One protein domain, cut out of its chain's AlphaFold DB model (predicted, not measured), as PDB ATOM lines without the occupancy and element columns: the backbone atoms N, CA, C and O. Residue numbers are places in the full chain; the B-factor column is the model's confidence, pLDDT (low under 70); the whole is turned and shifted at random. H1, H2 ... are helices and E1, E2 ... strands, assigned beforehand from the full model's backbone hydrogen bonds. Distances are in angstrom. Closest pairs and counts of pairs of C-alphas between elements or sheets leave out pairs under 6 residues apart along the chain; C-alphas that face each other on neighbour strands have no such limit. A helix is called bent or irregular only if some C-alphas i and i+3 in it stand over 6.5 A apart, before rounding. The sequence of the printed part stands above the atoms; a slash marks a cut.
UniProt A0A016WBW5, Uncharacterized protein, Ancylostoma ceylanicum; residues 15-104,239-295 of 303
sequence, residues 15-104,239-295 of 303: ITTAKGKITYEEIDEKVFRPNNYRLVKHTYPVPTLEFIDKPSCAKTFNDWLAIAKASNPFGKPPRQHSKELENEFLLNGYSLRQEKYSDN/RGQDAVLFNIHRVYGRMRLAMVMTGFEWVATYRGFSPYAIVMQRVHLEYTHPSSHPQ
ATOM      1  N   ILE A  15       0.256  35.581  24.152       94.06
ATOM      2  CA  ILE A  15       0.082  34.127  24.119       94.06
ATOM      3  C   ILE A  15       0.784  33.528  25.342       94.06
ATOM      4  O   ILE A  15       1.847  33.999  25.744       94.06
ATOM      5  N   THR A  16       0.192  32.503  25.952       94.62
ATOM      6  CA  THR A  16       0.855  31.727  27.014       94.62
ATOM      7  C   THR A  16       1.744  30.654  26.383       94.62
ATOM      8  O   THR A  16       1.269  29.833  25.604       94.62
ATOM      9  N   THR A  17       3.029  30.645  26.725       95.56
ATOM     10  CA  THR A  17       4.074  29.771  26.162       95.56
ATOM     11  C   THR A  17       4.877  29.093  27.276       95.56
ATOM     12  O   THR A  17       4.671  29.395  28.455       95.56
ATOM     13  N   ALA A  18       5.810  28.208  26.921       95.31
ATOM     14  CA  ALA A  18       6.756  27.621  27.872       95.31
ATOM     15  C   ALA A  18       7.624  28.674  28.592       95.31
ATOM     16  O   ALA A  18       8.084  28.438  29.705       95.31
ATOM     17  N   LYS A  19       7.794  29.866  27.998       96.38
ATOM     18  CA  LYS A  19       8.510  31.011  28.587       96.38
ATOM     19  C   LYS A  19       7.594  31.977  29.353       96.38
ATOM     20  O   LYS A  19       8.003  33.080  29.700       96.38
ATOM     21  N   GLY A  20       6.343  31.591  29.607       94.88
ATOM     22  CA  GLY A  20       5.336  32.439  30.243       94.88
ATOM     23  C   GLY A  20       4.470  33.196  29.234       94.88
ATOM     24  O   GLY A  20       4.271  32.754  28.100       94.88
ATOM     25  N   LYS A  21       3.881  34.320  29.657       95.19
ATOM     26  CA  LYS A  21       2.998  35.137  28.807       95.19
ATOM     27  C   LYS A  21       3.824  36.103  27.960       95.19
ATOM     28  O   LYS A  21       4.392  37.045  28.499       95.19
ATOM     29  N   ILE A  22       3.821  35.891  26.650       96.56
ATOM     30  CA  ILE A  22       4.670  36.593  25.680       96.56
ATOM     31  C   ILE A  22       3.814  37.420  24.722       96.56
ATOM     32  O   ILE A  22       2.675  37.043  24.436       96.56
ATOM     33  N   THR A  23       4.327  38.555  24.246       96.25
ATOM     34  CA  THR A  23       3.616  39.425  23.300       96.25
ATOM     35  C   THR A  23       3.590  38.847  21.887       96.25
ATOM     36  O   THR A  23       4.451  38.063  21.498       96.25
ATOM     37  N   TYR A  24       2.594  39.230  21.093       95.38
ATOM     38  CA  TYR A  24       2.508  38.795  19.698       95.38
ATOM     39  C   TYR A  24       3.681  39.264  18.840       95.38
ATOM     40  O   TYR A  24       4.059  38.551  17.917       95.38
ATOM     41  N   GLU A  25       4.259  40.422  19.150       95.88
ATOM     42  CA  GLU A  25       5.424  40.963  18.456       95.88
ATOM     43  C   GLU A  25       6.645  40.051  18.646       95.88
ATOM     44  O   GLU A  25       7.303  39.686  17.674       95.88
ATOM     45  N   GLU A  26       6.895  39.601  19.880       97.56
ATOM     46  CA  GLU A  26       7.980  38.661  20.161       97.56
ATOM     47  C   GLU A  26       7.704  37.284  19.543       97.56
ATOM     48  O   GLU A  26       8.611  36.678  18.978       97.56
ATOM     49  N   ILE A  27       6.460  36.790  19.585       97.81
ATOM     50  CA  ILE A  27       6.108  35.521  18.926       97.81
ATOM     51  C   ILE A  27       6.271  35.616  17.403       97.81
ATOM     52  O   ILE A  27       6.761  34.669  16.787       97.81
ATOM     53  N   ASP A  28       5.910  36.737  16.778       97.88
ATOM     54  CA  ASP A  28       6.146  36.934  15.346       97.88
ATOM     55  C   ASP A  28       7.641  36.862  15.021       97.88
ATOM     56  O   ASP A  28       8.049  36.100  14.145       97.88
ATOM     57  N   GLU A  29       8.470  37.580  15.779       98.06
ATOM     58  CA  GLU A  29       9.917  37.634  15.565       98.06
ATOM     59  C   GLU A  29      10.624  36.305  15.861       98.06
ATOM     60  O   GLU A  29      11.485  35.872  15.094       98.06
ATOM     61  N   LYS A  30      10.289  35.659  16.981       97.88
ATOM     62  CA  LYS A  30      11.039  34.516  17.516       97.88
ATOM     63  C   LYS A  30      10.430  33.164  17.174       97.88
ATOM     64  O   LYS A  30      11.116  32.160  17.340       97.88
ATOM     65  N   VAL A  31       9.185  33.103  16.702       97.44
ATOM     66  CA  VAL A  31       8.500  31.837  16.388       97.44
ATOM     67  C   VAL A  31       7.983  31.812  14.955       97.44
ATOM     68  O   VAL A  31       8.355  30.909  14.209       97.44
ATOM     69  N   PHE A  32       7.160  32.774  14.530       97.94
ATOM     70  CA  PHE A  32       6.534  32.707  13.203       97.94
ATOM     71  C   PHE A  32       7.533  32.954  12.069       97.94
ATOM     72  O   PHE A  32       7.651  32.104  11.182       97.94
ATOM     73  N   ARG A  33       8.308  34.046  12.122       97.75
ATOM     74  CA  ARG A  33       9.266  34.397  11.060       97.75
ATOM     75  C   ARG A  33      10.344  33.340  10.831       97.75
ATOM     76  O   ARG A  33      10.547  32.986   9.670       97.75
ATOM     77  N   PRO A  34      10.975  32.762  11.876       96.31
ATOM     78  CA  PRO A  34      11.931  31.670  11.695       96.31
ATOM     79  C   PRO A  34      11.329  30.432  11.020       96.31
ATOM     80  O   PRO A  34      12.054  29.666  10.400       96.31
ATOM     81  N   ASN A  35      10.005  30.252  11.102       95.56
ATOM     82  CA  ASN A  35       9.279  29.150  10.473       95.56
ATOM     83  C   ASN A  35       8.621  29.547   9.135       95.56
ATOM     84  O   ASN A  35       7.752  28.822   8.659       95.56
ATOM     85  N   ASN A  36       9.030  30.663   8.513       96.69
ATOM     86  CA  ASN A  36       8.509  31.163   7.231       96.69
ATOM     87  C   ASN A  36       7.039  31.648   7.273       96.69
ATOM     88  O   ASN A  36       6.329  31.640   6.265       96.69
ATOM     89  N   TYR A  37       6.585  32.128   8.431       97.94
ATOM     90  CA  TYR A  37       5.270  32.750   8.602       97.94
ATOM     91  C   TYR A  37       5.402  34.186   9.111       97.94
ATOM     92  O   TYR A  37       6.345  34.523   9.820       97.94
ATOM     93  N   ARG A  38       4.431  35.040   8.797       97.69
ATOM     94  CA  ARG A  38       4.292  36.368   9.405       97.69
ATOM     95  C   ARG A  38       2.890  36.570   9.956       97.69
ATOM     96  O   ARG A  38       1.902  36.162   9.342       97.69
ATOM     97  N   LEU A  39       2.809  37.210  11.112       97.38
ATOM     98  CA  LEU A  39       1.571  37.593  11.762       97.38
ATOM     99  C   LEU A  39       0.878  38.709  10.980       97.38
ATOM    100  O   LEU A  39       1.423  39.794  10.802       97.38
ATOM    101  N   VAL A  40      -0.358  38.449  10.557       95.75
ATOM    102  CA  VAL A  40      -1.182  39.413   9.810       95.75
ATOM    103  C   VAL A  40      -2.177  40.098  10.730       95.75
ATOM    104  O   VAL A  40      -2.408  41.303  10.649       95.75
ATOM    105  N   LYS A  41      -2.823  39.316  11.601       93.62
ATOM    106  CA  LYS A  41      -3.902  39.813  12.456       93.62
ATOM    107  C   LYS A  41      -3.993  39.034  13.756       93.62
ATOM    108  O   LYS A  41      -3.942  37.805  13.770       93.62
ATOM    109  N   HIS A  42      -4.253  39.755  14.846       91.56
ATOM    110  CA  HIS A  42      -4.546  39.181  16.161       91.56
ATOM    111  C   HIS A  42      -5.989  38.647  16.189       91.56
ATOM    112  O   HIS A  42      -6.854  39.187  16.873       91.56
ATOM    113  N   THR A  43      -6.302  37.640  15.374       91.19
ATOM    114  CA  THR A  43      -7.613  36.977  15.399       91.19
ATOM    115  C   THR A  43      -7.762  36.088  16.631       91.19
ATOM    116  O   THR A  43      -6.785  35.638  17.230       91.19
ATOM    117  N   TYR A  44      -9.013  35.867  17.038       88.62
ATOM    118  CA  TYR A  44      -9.367  35.018  18.170       88.62
ATOM    119  C   TYR A  44     -10.050  33.734  17.673       88.62
ATOM    120  O   TYR A  44     -10.887  33.835  16.777       88.62
ATOM    121  N   PRO A  45      -9.761  32.559  18.265       91.50
ATOM    122  CA  PRO A  45      -8.776  32.336  19.327       91.50
ATOM    123  C   PRO A  45      -7.346  32.204  18.795       91.50
ATOM    124  O   PRO A  45      -6.409  32.431  19.552       91.50
ATOM    125  N   VAL A  46      -7.160  31.883  17.517       94.00
ATOM    126  CA  VAL A  46      -5.847  31.669  16.894       94.00
ATOM    127  C   VAL A  46      -5.506  32.863  15.998       94.00
ATOM    128  O   VAL A  46      -6.390  33.336  15.274       94.00
ATOM    129  N   PRO A  47      -4.271  33.394  16.058       95.31
ATOM    130  CA  PRO A  47      -3.845  34.491  15.191       95.31
ATOM    131  C   PRO A  47      -3.850  34.075  13.715       95.31
ATOM    132  O   PRO A  47      -3.664  32.908  13.385       95.31
ATOM    133  N   THR A  48      -4.040  35.041  12.818       95.88
ATOM    134  CA  THR A  48      -3.981  34.802  11.375       95.88
ATOM    135  C   THR A  48      -2.564  35.055  10.902       95.88
ATOM    136  O   THR A  48      -2.035  36.151  11.119       95.88
ATOM    137  N   LEU A  49      -1.985  34.059  10.240       97.75
ATOM    138  CA  LEU A  49      -0.670  34.137   9.620       97.75
ATOM    139  C   LEU A  49      -0.786  34.079   8.096       97.75
ATOM    140  O   LEU A  49      -1.805  33.663   7.538       97.75
ATOM    141  N   GLU A  50       0.296  34.462   7.435       97.00
ATOM    142  CA  GLU A  50       0.557  34.165   6.031       97.00
ATOM    143  C   GLU A  50       2.012  33.731   5.853       97.00
ATOM    144  O   GLU A  50       2.848  33.971   6.725       97.00
ATOM    145  N   PHE A  51       2.318  33.083   4.731       96.75
ATOM    146  CA  PHE A  51       3.697  32.740   4.399       96.75
ATOM    147  C   PHE A  51       4.505  34.001   4.086       96.75
ATOM    148  O   PHE A  51       3.999  34.912   3.428       96.75
ATOM    149  N   ILE A  52       5.767  34.038   4.521       97.62
ATOM    150  CA  ILE A  52       6.715  35.064   4.060       97.62
ATOM    151  C   ILE A  52       7.081  34.774   2.605       97.62
ATOM    152  O   ILE A  52       6.913  35.638   1.749       97.62
ATOM    153  N   ASP A  53       7.509  33.541   2.337       95.50
ATOM    154  CA  ASP A  53       7.708  33.001   0.996       95.50
ATOM    155  C   ASP A  53       6.906  31.704   0.850       95.50
ATOM    156  O   ASP A  53       7.233  30.675   1.443       95.50
ATOM    157  N   LYS A  54       5.790  31.747   0.115       92.81
ATOM    158  CA  LYS A  54       4.904  30.584  -0.007       92.81
ATOM    159  C   LYS A  54       5.585  29.515  -0.876       92.81
ATOM    160  O   LYS A  54       5.743  29.748  -2.075       92.81
ATOM    161  N   PRO A  55       5.904  28.322  -0.337       88.75
ATOM    162  CA  PRO A  55       6.550  27.288  -1.131       88.75
ATOM    163  C   PRO A  55       5.621  26.819  -2.259       88.75
ATOM    164  O   PRO A  55       4.411  26.656  -2.073       88.75
ATOM    165  N   SER A  56       6.192  26.591  -3.442       91.88
ATOM    166  CA  SER A  56       5.475  25.934  -4.534       91.88
ATOM    167  C   SER A  56       5.283  24.452  -4.218       91.88
ATOM    168  O   SER A  56       6.102  23.851  -3.524       91.88
ATOM    169  N   CYS A  57       4.250  23.824  -4.784       89.88
ATOM    170  CA  CYS A  57       4.033  22.392  -4.578       89.88
ATOM    171  C   CYS A  57       5.224  21.550  -5.046       89.88
ATOM    172  O   CYS A  57       5.637  20.636  -4.338       89.88
ATOM    173  N   ALA A  58       5.836  21.909  -6.179       86.25
ATOM    174  CA  ALA A  58       7.058  21.260  -6.647       86.25
ATOM    175  C   ALA A  58       8.181  21.354  -5.603       86.25
ATOM    176  O   ALA A  58       8.811  20.346  -5.297       86.25
ATOM    177  N   LYS A  59       8.388  22.534  -5.002       86.69
ATOM    178  CA  LYS A  59       9.372  22.706  -3.930       86.69
ATOM    179  C   LYS A  59       9.022  21.850  -2.707       86.69
ATOM    180  O   LYS A  59       9.878  21.112  -2.243       86.69
ATOM    181  N   THR A  60       7.776  21.893  -2.231       85.94
ATOM    182  CA  THR A  60       7.320  21.114  -1.065       85.94
ATOM    183  C   THR A  60       7.571  19.613  -1.242       85.94
ATOM    184  O   THR A  60       8.108  18.974  -0.337       85.94
ATOM    185  N   PHE A  61       7.225  19.048  -2.403       83.06
ATOM    186  CA  PHE A  61       7.459  17.628  -2.684       83.06
ATOM    187  C   PHE A  61       8.946  17.304  -2.896       83.06
ATOM    188  O   PHE A  61       9.395  16.256  -2.436       83.06
ATOM    189  N   ASN A  62       9.724  18.190  -3.527       81.06
ATOM    190  CA  ASN A  62      11.167  18.001  -3.707       81.06
ATOM    191  C   ASN A  62      11.930  18.036  -2.377       81.06
ATOM    192  O   ASN A  62      12.782  17.180  -2.149       81.06
ATOM    193  N   ASP A  63      11.611  18.988  -1.495       82.75
ATOM    194  CA  ASP A  63      12.206  19.087  -0.159       82.75
ATOM    195  C   ASP A  63      11.900  17.820   0.653       82.75
ATOM    196  O   ASP A  63      12.798  17.228   1.249       82.75
ATOM    197  N   TRP A  64      10.638  17.368   0.634       81.00
ATOM    198  CA  TRP A  64      10.237  16.119   1.285       81.00
ATOM    199  C   TRP A  64      11.015  14.922   0.730       81.00
ATOM    200  O   TRP A  64      11.548  14.135   1.506       81.00
ATOM    201  N   LEU A  65      11.143  14.811  -0.596       76.69
ATOM    202  CA  LEU A  65      11.868  13.712  -1.229       76.69
ATOM    203  C   LEU A  65      13.359  13.724  -0.866       76.69
ATOM    204  O   LEU A  65      13.940  12.665  -0.644       76.69
ATOM    205  N   ALA A  66      13.987  14.900  -0.811       78.62
ATOM    206  CA  ALA A  66      15.382  15.043  -0.401       78.62
ATOM    207  C   ALA A  66      15.597  14.607   1.056       78.62
ATOM    208  O   ALA A  66      16.585  13.943   1.362       78.62
ATOM    209  N   ILE A  67      14.649  14.942   1.931       75.81
ATOM    210  CA  ILE A  67      14.645  14.543   3.339       75.81
ATOM    211  C   ILE A  67      14.467  13.025   3.433       75.81
ATOM    212  O   ILE A  67      15.365  12.353   3.927       75.81
ATOM    213  N   ALA A  68      13.420  12.457   2.839       72.69
ATOM    214  CA  ALA A  68      13.181  11.010   2.802       72.69
ATOM    215  C   ALA A  68      14.408  10.205   2.296       72.69
ATOM    216  O   ALA A  68      14.759   9.160   2.845       72.69
ATOM    217  N   LYS A  69      15.126  10.744   1.296       70.00
ATOM    218  CA  LYS A  69      16.391  10.205   0.750       70.00
ATOM    219  C   LYS A  69      17.570  10.192   1.716       70.00
ATOM    220  O   LYS A  69      18.464   9.369   1.555       70.00
ATOM    221  N   ALA A  70      17.620  11.122   2.663       69.31
ATOM    222  CA  ALA A  70      18.760  11.296   3.557       69.31
ATOM    223  C   ALA A  70      18.766  10.309   4.743       69.31
ATOM    224  O   ALA A  70      19.718  10.302   5.524       69.31
ATOM    225  N   SER A  71      17.718   9.494   4.908       62.81
ATOM    226  CA  SER A  71      17.578   8.574   6.041       62.81
ATOM    227  C   SER A  71      18.299   7.237   5.836       62.81
ATOM    228  O   SER A  71      18.334   6.688   4.738       62.81
ATOM    229  N   ASN A  72      18.815   6.677   6.934       55.12
ATOM    230  CA  ASN A  72      19.246   5.285   7.029       55.12
ATOM    231  C   ASN A  72      18.147   4.474   7.766       55.12
ATOM    232  O   ASN A  72      17.975   4.687   8.974       55.12
ATOM    233  N   PRO A  73      17.386   3.571   7.110       60.34
ATOM    234  CA  PRO A  73      16.091   3.100   7.625       60.34
ATOM    235  C   PRO A  73      16.100   2.082   8.784       60.34
ATOM    236  O   PRO A  73      15.064   1.481   9.055       60.34
ATOM    237  N   PHE A  74      17.203   1.861   9.509       51.19
ATOM    238  CA  PHE A  74      17.310   0.685  10.399       51.19
ATOM    239  C   PHE A  74      17.738   0.962  11.852       51.19
ATOM    240  O   PHE A  74      18.054   0.037  12.598       51.19
ATOM    241  N   GLY A  75      17.707   2.220  12.303       59.94
ATOM    242  CA  GLY A  75      17.985   2.577  13.704       59.94
ATOM    243  C   GLY A  75      16.742   2.572  14.599       59.94
ATOM    244  O   GLY A  75      15.650   2.913  14.140       59.94
ATOM    245  N   LYS A  76      16.902   2.258  15.896       67.69
ATOM    246  CA  LYS A  76      15.872   2.532  16.922       67.69
ATOM    247  C   LYS A  76      15.500   4.021  16.895       67.69
ATOM    248  O   LYS A  76      16.406   4.839  16.720       67.69
ATOM    249  N   PRO A  77      14.215   4.392  17.061       72.44
ATOM    250  CA  PRO A  77      13.843   5.792  17.073       72.44
ATOM    251  C   PRO A  77      14.587   6.497  18.207       72.44
ATOM    252  O   PRO A  77      14.726   5.937  19.302       72.44
ATOM    253  N   PRO A  78      15.096   7.711  17.969       75.19
ATOM    254  CA  PRO A  78      15.776   8.443  19.015       75.19
ATOM    255  C   PRO A  78      14.802   8.709  20.171       75.19
ATOM    256  O   PRO A  78      13.635   9.041  19.970       75.19
ATOM    257  N   ARG A  79      15.282   8.569  21.410       76.81
ATOM    258  CA  ARG A  79      14.499   8.924  22.609       76.81
ATOM    259  C   ARG A  79      14.443  10.429  22.849       76.81
ATOM    260  O   ARG A  79      13.573  10.903  23.568       76.81
ATOM    261  N   GLN A  80      15.390  11.163  22.276       72.06
ATOM    262  CA  GLN A  80      15.542  12.606  22.398       72.06
ATOM    263  C   GLN A  80      16.009  13.151  21.049       72.06
ATOM    264  O   GLN A  80      16.773  12.484  20.351       72.06
ATOM    265  N   HIS A  81      15.561  14.348  20.674       70.44
ATOM    266  CA  HIS A  81      16.178  15.056  19.555       70.44
ATOM    267  C   HIS A  81      17.615  15.425  19.918       70.44
ATOM    268  O   HIS A  81      17.970  15.523  21.095       70.44
ATOM    269  N   SER A  82      18.440  15.646  18.899       76.94
ATOM    270  CA  SER A  82      19.774  16.187  19.113       76.94
ATOM    271  C   SER A  82      19.684  17.607  19.694       76.94
ATOM    272  O   SER A  82      18.677  18.298  19.505       76.94
ATOM    273  N   LYS A  83      20.724  18.052  20.411       74.94
ATOM    274  CA  LYS A  83      20.758  19.409  20.990       74.94
ATOM    275  C   LYS A  83      20.641  20.484  19.912       74.94
ATOM    276  O   LYS A  83      20.096  21.553  20.159       74.94
ATOM    277  N   GLU A  84      21.123  20.182  18.713       79.31
ATOM    278  CA  GLU A  84      21.090  21.077  17.560       79.31
ATOM    279  C   GLU A  84      19.649  21.327  17.088       79.31
ATOM    280  O   GLU A  84      19.306  22.459  16.761       79.31
ATOM    281  N   LEU A  85      18.781  20.307  17.129       84.69
ATOM    282  CA  LEU A  85      17.385  20.400  16.674       84.69
ATOM    283  C   LEU A  85      16.403  20.830  17.774       84.69
ATOM    284  O   LEU A  85      15.225  21.057  17.495       84.69
ATOM    285  N   GLU A  86      16.849  20.937  19.027       87.19
ATOM    286  CA  GLU A  86      15.998  21.271  20.176       87.19
ATOM    287  C   GLU A  86      15.227  22.575  19.971       87.19
ATOM    288  O   GLU A  86      14.011  22.623  20.181       87.19
ATOM    289  N   ASN A  87      15.918  23.611  19.496       90.00
ATOM    290  CA  ASN A  87      15.297  24.897  19.213       90.00
ATOM    291  C   ASN A  87      14.218  24.768  18.137       90.00
ATOM    292  O   ASN A  87      13.123  25.291  18.309       90.00
ATOM    293  N   GLU A  88      14.466  24.024  17.066       90.69
ATOM    294  CA  GLU A  88      13.484  23.863  15.995       90.69
ATOM    295  C   GLU A  88      12.251  23.079  16.470       90.69
ATOM    296  O   GLU A  88      11.112  23.489  16.232       90.69
ATOM    297  N   PHE A  89      12.453  21.989  17.221       90.94
ATOM    298  CA  PHE A  89      11.349  21.198  17.769       90.94
ATOM    299  C   PHE A  89      10.492  22.008  18.730       90.94
ATOM    300  O   PHE A  89       9.262  21.948  18.652       90.94
ATOM    301  N   LEU A  90      11.139  22.751  19.626       94.44
ATOM    302  CA  LEU A  90      10.484  23.479  20.704       94.44
ATOM    303  C   LEU A  90      10.122  24.915  20.320       94.44
ATOM    304  O   LEU A  90       9.845  25.722  21.207       94.44
ATOM    305  N   LEU A  91      10.101  25.249  19.024       95.62
ATOM    306  CA  LEU A  91       9.792  26.595  18.535       95.62
ATOM    307  C   LEU A  91      10.629  27.657  19.263       95.62
ATOM    308  O   LEU A  91      10.073  28.537  19.900       95.62
ATOM    309  N   ASN A  92      11.954  27.527  19.255       95.44
ATOM    310  CA  ASN A  92      12.932  28.338  19.990       95.44
ATOM    311  C   ASN A  92      12.699  28.377  21.512       95.44
ATOM    312  O   ASN A  92      12.920  29.396  22.178       95.44
ATOM    313  N   GLY A  93      12.221  27.260  22.066       95.12
ATOM    314  CA  GLY A  93      11.914  27.078  23.485       95.12
ATOM    315  C   GLY A  93      10.579  27.679  23.935       95.12
ATOM    316  O   GLY A  93      10.358  27.792  25.136       95.12
ATOM    317  N   TYR A  94       9.710  28.115  23.016       96.94
ATOM    318  CA  TYR A  94       8.370  28.618  23.350       96.94
ATOM    319  C   TYR A  94       7.324  27.493  23.454       96.94
ATOM    320  O   TYR A  94       6.293  27.670  24.105       96.94
ATOM    321  N   SER A  95       7.585  26.329  22.858       95.31
ATOM    322  CA  SER A  95       6.798  25.107  23.035       95.31
ATOM    323  C   SER A  95       7.335  24.294  24.210       95.31
ATOM    324  O   SER A  95       8.543  24.196  24.416       95.31
ATOM    325  N   LEU A  96       6.437  23.667  24.965       93.44
ATOM    326  CA  LEU A  96       6.806  22.779  26.061       93.44
ATOM    327  C   LEU A  96       7.453  21.494  25.534       93.44
ATOM    328  O   LEU A  96       7.088  20.985  24.472       93.44
ATOM    329  N   ARG A  97       8.369  20.934  26.324       89.94
ATOM    330  CA  ARG A  97       8.805  19.542  26.193       89.94
ATOM    331  C   ARG A  97       7.984  18.689  27.149       89.94
ATOM    332  O   ARG A  97       7.869  19.017  28.326       89.94
ATOM    333  N   GLN A  98       7.455  17.587  26.644       86.31
ATOM    334  CA  GLN A  98       6.812  16.554  27.441       86.31
ATOM    335  C   GLN A  98       7.448  15.203  27.111       86.31
ATOM    336  O   GLN A  98       7.888  14.964  25.984       86.31
ATOM    337  N   GLU A  99       7.553  14.333  28.110       77.81
ATOM    338  CA  GLU A  99       8.254  13.059  27.973       77.81
ATOM    339  C   GLU A  99       7.275  11.923  27.705       77.81
ATOM    340  O   GLU A  99       6.417  11.603  28.527       77.81
ATOM    341  N   LYS A 100       7.423  11.292  26.541       78.38
ATOM    342  CA  LYS A 100       6.762  10.038  26.181       78.38
ATOM    343  C   LYS A 100       7.557   9.406  25.043       78.38
ATOM    344  O   LYS A 100       8.092  10.123  24.207       78.38
ATOM    345  N   TYR A 101       7.661   8.083  25.014       82.31
ATOM    346  CA  TYR A 101       8.409   7.362  23.983       82.31
ATOM    347  C   TYR A 101       7.627   6.137  23.514       82.31
ATOM    348  O   TYR A 101       7.031   5.433  24.329       82.31
ATOM    349  N   SER A 102       7.646   5.888  22.206       78.19
ATOM    350  CA  SER A 102       7.078   4.700  21.577       78.19
ATOM    351  C   SER A 102       8.048   4.163  20.531       78.19
ATOM    352  O   SER A 102       8.653   4.929  19.789       78.19
ATOM    353  N   ASP A 103       8.178   2.843  20.459       78.06
ATOM    354  CA  ASP A 103       8.898   2.141  19.386       78.06
ATOM    355  C   ASP A 103       7.978   1.146  18.667       78.06
ATOM    356  O   ASP A 103       8.410   0.171  18.060       78.06
ATOM    357  N   ASN A 104       6.667   1.370  18.764       73.38
ATOM    358  CA  ASN A 104       5.664   0.496  18.169       73.38
ATOM    359  C   ASN A 104       5.474   0.849  16.693       73.38
ATOM    360  O   ASN A 104       4.384   1.236  16.273       73.38
ATOM    361  N   ARG A 239      -5.038  19.059  21.341       92.69
ATOM    362  CA  ARG A 239      -5.026  20.494  21.625       92.69
ATOM    363  C   ARG A 239      -4.621  20.785  23.065       92.69
ATOM    364  O   ARG A 239      -4.855  19.996  23.980       92.69
ATOM    365  N   GLY A 240      -4.073  21.970  23.276       93.94
ATOM    366  CA  GLY A 240      -3.607  22.437  24.579       93.94
ATOM    367  C   GLY A 240      -2.541  23.500  24.390       93.94
ATOM    368  O   GLY A 240      -2.427  24.055  23.305       93.94
ATOM    369  N   GLN A 241      -1.754  23.795  25.420       94.31
ATOM    370  CA  GLN A 241      -0.553  24.606  25.227       94.31
ATOM    371  C   GLN A 241       0.423  23.895  24.273       94.31
ATOM    372  O   GLN A 241       0.611  22.686  24.403       94.31
ATOM    373  N   ASP A 242       1.037  24.640  23.344       95.94
ATOM    374  CA  ASP A 242       1.988  24.092  22.367       95.94
ATOM    375  C   ASP A 242       3.057  23.238  23.065       95.94
ATOM    376  O   ASP A 242       3.776  23.727  23.945       95.94
ATOM    377  N   ALA A 243       3.134  21.959  22.690       93.94
ATOM    378  CA  ALA A 243       4.062  21.004  23.279       93.94
ATOM    379  C   ALA A 243       4.544  19.959  22.267       93.94
ATOM    380  O   ALA A 243       3.860  19.632  21.293       93.94
ATOM    381  N   VAL A 244       5.713  19.386  22.544       91.94
ATOM    382  CA  VAL A 244       6.274  18.253  21.806       91.94
ATOM    383  C   VAL A 244       6.442  17.068  22.744       91.94
ATOM    384  O   VAL A 244       7.173  17.161  23.733       91.94
ATOM    385  N   LEU A 245       5.813  15.951  22.381       89.38
ATOM    386  CA  LEU A 245       6.080  14.627  22.927       89.38
ATOM    387  C   LEU A 245       6.961  13.914  21.913       89.38
ATOM    388  O   LEU A 245       6.479  13.329  20.941       89.38
ATOM    389  N   PHE A 246       8.272  14.086  22.086       82.94
ATOM    390  CA  PHE A 246       9.244  13.703  21.071       82.94
ATOM    391  C   PHE A 246       9.085  12.229  20.680       82.94
ATOM    392  O   PHE A 246       8.909  11.374  21.543       82.94
ATOM    393  N   ASN A 247       9.147  11.948  19.375       77.69
ATOM    394  CA  ASN A 247       8.962  10.612  18.801       77.69
ATOM    395  C   ASN A 247       7.538  10.010  18.949       77.69
ATOM    396  O   ASN A 247       7.328   8.852  18.603       77.69
ATOM    397  N   ILE A 248       6.541  10.773  19.421       81.00
ATOM    398  CA  ILE A 248       5.132  10.341  19.414       81.00
ATOM    399  C   ILE A 248       4.229  11.334  18.685       81.00
ATOM    400  O   ILE A 248       3.679  10.994  17.644       81.00
ATOM    401  N   HIS A 249       4.032  12.536  19.228       87.12
ATOM    402  CA  HIS A 249       3.092  13.516  18.673       87.12
ATOM    403  C   HIS A 249       3.382  14.938  19.177       87.12
ATOM    404  O   HIS A 249       4.332  15.197  19.922       87.12
ATOM    405  N   ARG A 250       2.532  15.883  18.772       92.25
ATOM    406  CA  ARG A 250       2.536  17.272  19.234       92.25
ATOM    407  C   ARG A 250       1.181  17.631  19.817       92.25
ATOM    408  O   ARG A 250       0.159  17.157  19.329       92.25
ATOM    409  N   VAL A 251       1.200  18.544  20.779       94.25
ATOM    410  CA  VAL A 251       0.008  19.250  21.248       94.25
ATOM    411  C   VAL A 251      -0.034  20.601  20.548       94.25
ATOM    412  O   VAL A 251       0.934  21.363  20.595       94.25
ATOM    413  N   TYR A 252      -1.148  20.893  19.887       95.88
ATOM    414  CA  TYR A 252      -1.321  22.085  19.070       95.88
ATOM    415  C   TYR A 252      -1.985  23.185  19.891       95.88
ATOM    416  O   TYR A 252      -3.181  23.138  20.194       95.88
ATOM    417  N   GLY A 253      -1.183  24.188  20.236       95.75
ATOM    418  CA  GLY A 253      -1.650  25.417  20.852       95.75
ATOM    419  C   GLY A 253      -1.775  26.538  19.844       95.75
ATOM    420  O   GLY A 253      -1.789  26.343  18.628       95.75
ATOM    421  N   ARG A 254      -1.915  27.760  20.351       96.25
ATOM    422  CA  ARG A 254      -2.195  28.927  19.505       96.25
ATOM    423  C   ARG A 254      -1.072  29.236  18.517       96.25
ATOM    424  O   ARG A 254      -1.367  29.889  17.522       96.25
ATOM    425  N   MET A 255       0.172  28.822  18.774       97.25
ATOM    426  CA  MET A 255       1.288  29.085  17.862       97.25
ATOM    427  C   MET A 255       1.315  28.077  16.716       97.25
ATOM    428  O   MET A 255       1.236  28.478  15.555       97.25
ATOM    429  N   ARG A 256       1.384  26.774  17.012       97.25
ATOM    430  CA  ARG A 256       1.500  25.746  15.970       97.25
ATOM    431  C   ARG A 256       0.203  25.589  15.188       97.25
ATOM    432  O   ARG A 256       0.245  25.465  13.967       97.25
ATOM    433  N   LEU A 257      -0.949  25.696  15.855       97.06
ATOM    434  CA  LEU A 257      -2.244  25.664  15.175       97.06
ATOM    435  C   LEU A 257      -2.395  26.843  14.203       97.06
ATOM    436  O   LEU A 257      -2.959  26.668  13.132       97.06
ATOM    437  N   ALA A 258      -1.846  28.024  14.505       97.31
ATOM    438  CA  ALA A 258      -1.868  29.147  13.562       97.31
ATOM    439  C   ALA A 258      -1.096  28.845  12.269       97.31
ATOM    440  O   ALA A 258      -1.556  29.192  11.180       97.31
ATOM    441  N   MET A 259       0.044  28.158  12.381       98.00
ATOM    442  CA  MET A 259       0.826  27.719  11.222       98.00
ATOM    443  C   MET A 259       0.044  26.687  10.396       98.00
ATOM    444  O   MET A 259      -0.093  26.869   9.190       98.00
ATOM    445  N   VAL A 260      -0.561  25.681  11.043       97.12
ATOM    446  CA  VAL A 260      -1.438  24.683  10.389       97.12
ATOM    447  C   VAL A 260      -2.573  25.349   9.607       97.12
ATOM    448  O   VAL A 260      -2.862  24.967   8.478       97.12
ATOM    449  N   MET A 261      -3.221  26.353  10.199       96.25
ATOM    450  CA  MET A 261      -4.388  27.027   9.614       96.25
ATOM    451  C   MET A 261      -4.026  27.934   8.425       96.25
ATOM    452  O   MET A 261      -4.912  28.454   7.742       96.25
ATOM    453  N   THR A 262      -2.736  28.162   8.164       96.25
ATOM    454  CA  THR A 262      -2.289  29.059   7.097       96.25
ATOM    455  C   THR A 262      -2.631  28.477   5.726       96.25
ATOM    456  O   THR A 262      -2.237  27.370   5.382       96.25
ATOM    457  N   GLY A 263      -3.362  29.245   4.912       94.19
ATOM    458  CA  GLY A 263      -3.871  28.783   3.612       94.19
ATOM    459  C   GLY A 263      -5.232  28.083   3.678       94.19
ATOM    460  O   GLY A 263      -5.773  27.717   2.635       94.19
ATOM    461  N   PHE A 264      -5.821  27.972   4.870       97.06
ATOM    462  CA  PHE A 264      -7.143  27.397   5.082       97.06
ATOM    463  C   PHE A 264      -8.105  28.400   5.732       97.06
ATOM    464  O   PHE A 264      -7.731  29.341   6.437       97.06
ATOM    465  N   GLU A 265      -9.388  28.244   5.451       96.62
ATOM    466  CA  GLU A 265     -10.479  28.798   6.242       96.62
ATOM    467  C   GLU A 265     -10.846  27.779   7.326       96.62
ATOM    468  O   GLU A 265     -11.091  26.613   7.024       96.62
ATOM    469  N   TRP A 266     -10.881  28.207   8.586       96.31
ATOM    470  CA  TRP A 266     -11.365  27.376   9.686       96.31
ATOM    471  C   TRP A 266     -12.888  27.479   9.750       96.31
ATOM    472  O   TRP A 266     -13.424  28.515  10.141       96.31
ATOM    473  N   VAL A 267     -13.568  26.408   9.344       97.31
ATOM    474  CA  VAL A 267     -15.025  26.373   9.174       97.31
ATOM    475  C   VAL A 267     -15.729  25.989  10.474       97.31
ATOM    476  O   VAL A 267     -16.644  26.680  10.912       97.31
ATOM    477  N   ALA A 268     -15.294  24.898  11.109       97.62
ATOM    478  CA  ALA A 268     -15.912  24.388  12.331       97.62
ATOM    479  C   ALA A 268     -14.934  23.564  13.177       97.62
ATOM    480  O   ALA A 268     -13.858  23.172  12.720       97.62
ATOM    481  N   THR A 269     -15.329  23.284  14.418       97.50
ATOM    482  CA  THR A 269     -14.637  22.344  15.304       97.50
ATOM    483  C   THR A 269     -15.645  21.429  15.978       97.50
ATOM    484  O   THR A 269     -16.651  21.915  16.482       97.50
ATOM    485  N   TYR A 270     -15.345  20.135  16.051       97.38
ATOM    486  CA  TYR A 270     -16.138  19.126  16.755       97.38
ATOM    487  C   TYR A 270     -15.293  18.450  17.833       97.38
ATOM    488  O   TYR A 270     -14.066  18.387  17.735       97.38
ATOM    489  N   ARG A 271     -15.956  17.965  18.883       93.81
ATOM    490  CA  ARG A 271     -15.308  17.340  20.039       93.81
ATOM    491  C   ARG A 271     -16.175  16.221  20.595       93.81
ATOM    492  O   ARG A 271     -17.345  16.455  20.910       93.81
ATOM    493  N   GLY A 272     -15.564  15.058  20.811       92.00
ATOM    494  CA  GLY A 272     -16.208  13.935  21.482       92.00
ATOM    495  C   GLY A 272     -17.518  13.530  20.814       92.00
ATOM    496  O   GLY A 272     -17.640  13.502  19.591       92.00
ATOM    497  N   PHE A 273     -18.528  13.298  21.649       92.25
ATOM    498  CA  PHE A 273     -19.873  12.914  21.226       92.25
ATOM    499  C   PHE A 273     -20.824  14.104  20.982       92.25
ATOM    500  O   PHE A 273     -22.036  13.917  20.912       92.25
ATOM    501  N   SER A 274     -20.320  15.341  20.892       94.12
ATOM    502  CA  SER A 274     -21.179  16.508  20.641       94.12
ATOM    503  C   SER A 274     -21.612  16.564  19.172       94.12
ATOM    504  O   SER A 274     -20.735  16.713  18.318       94.12
ATOM    505  N   PRO A 275     -22.927  16.555  18.864       95.00
ATOM    506  CA  PRO A 275     -23.414  16.751  17.499       95.00
ATOM    507  C   PRO A 275     -23.274  18.194  17.013       95.00
ATOM    508  O   PRO A 275     -23.412  18.463  15.830       95.00
ATOM    509  N   TYR A 276     -22.997  19.136  17.917       96.38
ATOM    510  CA  TYR A 276     -22.875  20.549  17.584       96.38
ATOM    511  C   TYR A 276     -21.415  20.975  17.513       96.38
ATOM    512  O   TYR A 276     -20.616  20.637  18.398       96.38
ATOM    513  N   ALA A 277     -21.106  21.794  16.505       96.56
ATOM    514  CA  ALA A 277     -19.831  22.481  16.414       96.56
ATOM    515  C   ALA A 277     -19.599  23.360  17.652       96.56
ATOM    516  O   ALA A 277     -20.487  24.076  18.125       96.56
ATOM    517  N   ILE A 278     -18.375  23.334  18.170       94.69
ATOM    518  CA  ILE A 278     -17.977  24.112  19.337       94.69
ATOM    519  C   ILE A 278     -17.288  25.411  18.926       94.69
ATOM    520  O   ILE A 278     -16.521  25.473  17.964       94.69
ATOM    521  N   VAL A 279     -17.499  26.458  19.720       92.94
ATOM    522  CA  VAL A 279     -16.729  27.697  19.590       92.94
ATOM    523  C   VAL A 279     -15.415  27.533  20.343       92.94
ATOM    524  O   VAL A 279     -15.390  27.423  21.572       92.94
ATOM    525  N   MET A 280     -14.305  27.524  19.607       92.00
ATOM    526  CA  MET A 280     -12.986  27.410  20.214       92.00
ATOM    527  C   MET A 280     -12.648  28.661  21.039       92.00
ATOM    528  O   MET A 280     -12.780  29.795  20.577       92.00
ATOM    529  N   GLN A 281     -12.162  28.450  22.262       91.75
ATOM    530  CA  GLN A 281     -11.741  29.503  23.176       91.75
ATOM    531  C   GLN A 281     -10.245  29.411  23.455       91.75
ATOM    532  O   GLN A 281      -9.640  28.343  23.376       91.75
ATOM    533  N   ARG A 282      -9.653  30.534  23.865       90.19
ATOM    534  CA  ARG A 282      -8.235  30.624  24.242       90.19
ATOM    535  C   ARG A 282      -7.831  29.583  25.291       90.19
ATOM    536  O   ARG A 282      -6.770  28.986  25.159       90.19
ATOM    537  N   VAL A 283      -8.672  29.352  26.300       90.38
ATOM    538  CA  VAL A 283      -8.390  28.391  27.381       90.38
ATOM    539  C   VAL A 283      -8.207  26.961  26.860       90.38
ATOM    540  O   VAL A 283      -7.417  26.210  27.416       90.38
ATOM    541  N   HIS A 284      -8.849  26.599  25.745       91.94
ATOM    542  CA  HIS A 284      -8.696  25.272  25.146       91.94
ATOM    543  C   HIS A 284      -7.313  25.041  24.509       91.94
ATOM    544  O   HIS A 284      -6.958  23.885  24.293       91.94
ATOM    545  N   LEU A 285      -6.573  26.116  24.198       93.62
ATOM    546  CA  LEU A 285      -5.318  26.118  23.427       93.62
ATOM    547  C   LEU A 285      -4.113  26.675  24.207       93.62
ATOM    548  O   LEU A 285      -3.035  26.853  23.649       93.62
ATOM    549  N   GLU A 286      -4.301  27.046  25.472       91.38
ATOM    550  CA  GLU A 286      -3.232  27.570  26.338       91.38
ATOM    551  C   GLU A 286      -3.154  26.850  27.685       91.38
ATOM    552  O   GLU A 286      -2.343  27.213  28.532       91.38
ATOM    553  N   TYR A 287      -3.997  25.840  27.895       84.88
ATOM    554  CA  TYR A 287      -3.979  25.028  29.100       84.88
ATOM    555  C   TYR A 287      -3.132  23.769  28.888       84.88
ATOM    556  O   TYR A 287      -3.290  23.064  27.888       84.88
ATOM    557  N   THR A 288      -2.251  23.472  29.842       76.25
ATOM    558  CA  THR A 288      -1.540  22.193  29.932       76.25
ATOM    559  C   THR A 288      -2.395  21.196  30.686       76.25
ATOM    560  O   THR A 288      -2.606  21.351  31.891       76.25
ATOM    561  N   HIS A 289      -2.865  20.153  30.009       69.38
ATOM    562  CA  HIS A 289      -3.522  19.070  30.720       69.38
ATOM    563  C   HIS A 289      -2.491  18.180  31.438       69.38
ATOM    564  O   HIS A 289      -1.516  17.771  30.809       69.38
ATOM    565  N   PRO A 290      -2.707  17.838  32.723       58.50
ATOM    566  CA  PRO A 290      -1.759  17.034  33.501       58.50
ATOM    567  C   PRO A 290      -1.629  15.566  33.059       58.50
ATOM    568  O   PRO A 290      -0.660  14.912  33.431       58.50
ATOM    569  N   SER A 291      -2.616  15.020  32.335       57.53
ATOM    570  CA  SER A 291      -2.701  13.569  32.072       57.53
ATOM    571  C   SER A 291      -3.521  13.152  30.843       57.53
ATOM    572  O   SER A 291      -3.585  11.965  30.531       57.53
ATOM    573  N   SER A 292      -4.154  14.090  30.133       64.94
ATOM    574  CA  SER A 292      -4.913  13.816  28.905       64.94
ATOM    575  C   SER A 292      -4.493  14.792  27.817       64.94
ATOM    576  O   SER A 292      -4.350  15.979  28.076       64.94
ATOM    577  N   HIS A 293      -4.292  14.317  26.597       73.00
ATOM    578  CA  HIS A 293      -4.137  15.197  25.443       73.00
ATOM    579  C   HIS A 293      -5.488  15.223  24.725       73.00
ATOM    580  O   HIS A 293      -5.757  14.335  23.918       73.00
ATOM    581  N   PRO A 294      -6.407  16.142  25.087       86.25
ATOM    582  CA  PRO A 294      -7.736  16.145  24.495       86.25
ATOM    583  C   PRO A 294      -7.633  16.425  23.001       86.25
ATOM    584  O   PRO A 294      -6.902  17.327  22.586       86.25
ATOM    585  N   GLN A 295      -8.390  15.678  22.209       89.12
ATOM    586  CA  GLN A 295      -8.410  15.814  20.762       89.12
ATOM    587  C   GLN A 295      -9.665  16.555  20.314       89.12
ATOM    588  O   GLN A 295     -10.759  16.322  20.825       89.12
TER     589      GLN A 295
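AT A GLANCE: This is residues 15 to 104 and 239 to 295 of the 303 residues of an uncharacterized protein of Ancylostoma ceylanicum (UniProt A0A016WBW5). The short helix H4 sits in the middle, between the small sheet E5 E6 E7 on one side and the hairpin E3 E4 on the other, with H1 and the hairpin E1 E2 on a further side. E8 lies at the rim, and residues 56 to 75, with H2, stick out as an arm. The printed part has 147 residues, under half of them in named elements, in the order E1 E2 H1 E3 E4 H2 H3 E5 E6 E7 H4 E8 H5: five helices and eight strands, mixed in class. The sheet runs E5 E6 E7 and is mixed. The whole is compact, with a radius of gyration of the C-alphas of 16.6 A, and spans 44 by 37 by 33 A.

IN THESE COORDINATES: Start at the sheet: E5 is residues 96 to 98, E6 243 to 245, E7 249 to 251. Next, find C-alpha 254 at (-2.195, 28.927, 19.505), where H4, residues 254 to 260, begins. E8, residues 264 to 270, runs 16.9 A, and H5 is residues 282 to 285. Go back to C-alpha 15 at (0.082, 34.127, 24.119) for E1, residues 15 to 17; E2 is 20 to 23, H1 24 to 35 over 15.0 A, E3 37 to 41 and E4 48 to 51. H2, residues 57 to 69, runs 18.2 A and ends at (16.391, 10.205, 0.750); H3 is residues 86 to 89.

HOW THE PARTS SIT: In the sheet, E5 and E6 are parallel, with N 244 and O 96 2.9 A apart. E6 and E7 form an antiparallel hairpin, with N 251 and O 243 at 2.9 A. H3 only grazes this sheet, with its residues 86 to 89. Look next at H4 and E4: their closest C-alphas, Thr 48 and Ala 258, are 6.4 A apart. E3 and E4 are a hairpin, N 38 and O 50 at 2.8 A; so are E1 and E2, N 15 and O 22 at 2.8 A. H1, only just irregular with C-alphas 30 and 33 6.7 A apart, only just touches H4, with its residues 31 to 32 alone and 3 pairs of C-alphas within 8 A, the closest Phe 32 and Met 259 at 7.8 A. H4 and H5 are close but not clearly touching, the closest C-alphas, Arg 254 and Leu 285, being 5.7 A apart. E8 pairs with no named strand and is apart from H4 and H5. In H2 every O i to N i+4 pair is within hydrogen-bond range; H1 has 5 of 8, H4 2 of 3, and H3 and H5 are too short for one.

THE WHOLE: The C-alphas of Asn 72 and Tyr 276, the two farthest apart, are 46.0 A apart. Residues 105 to 238 are not printed, and C-alphas 104 and 239 are 22.9 A apart across the cut. The links H2 to H3 and E8 to H5 are long. The pLDDT is under 70 at residues 70 to 76 and 289 to 292.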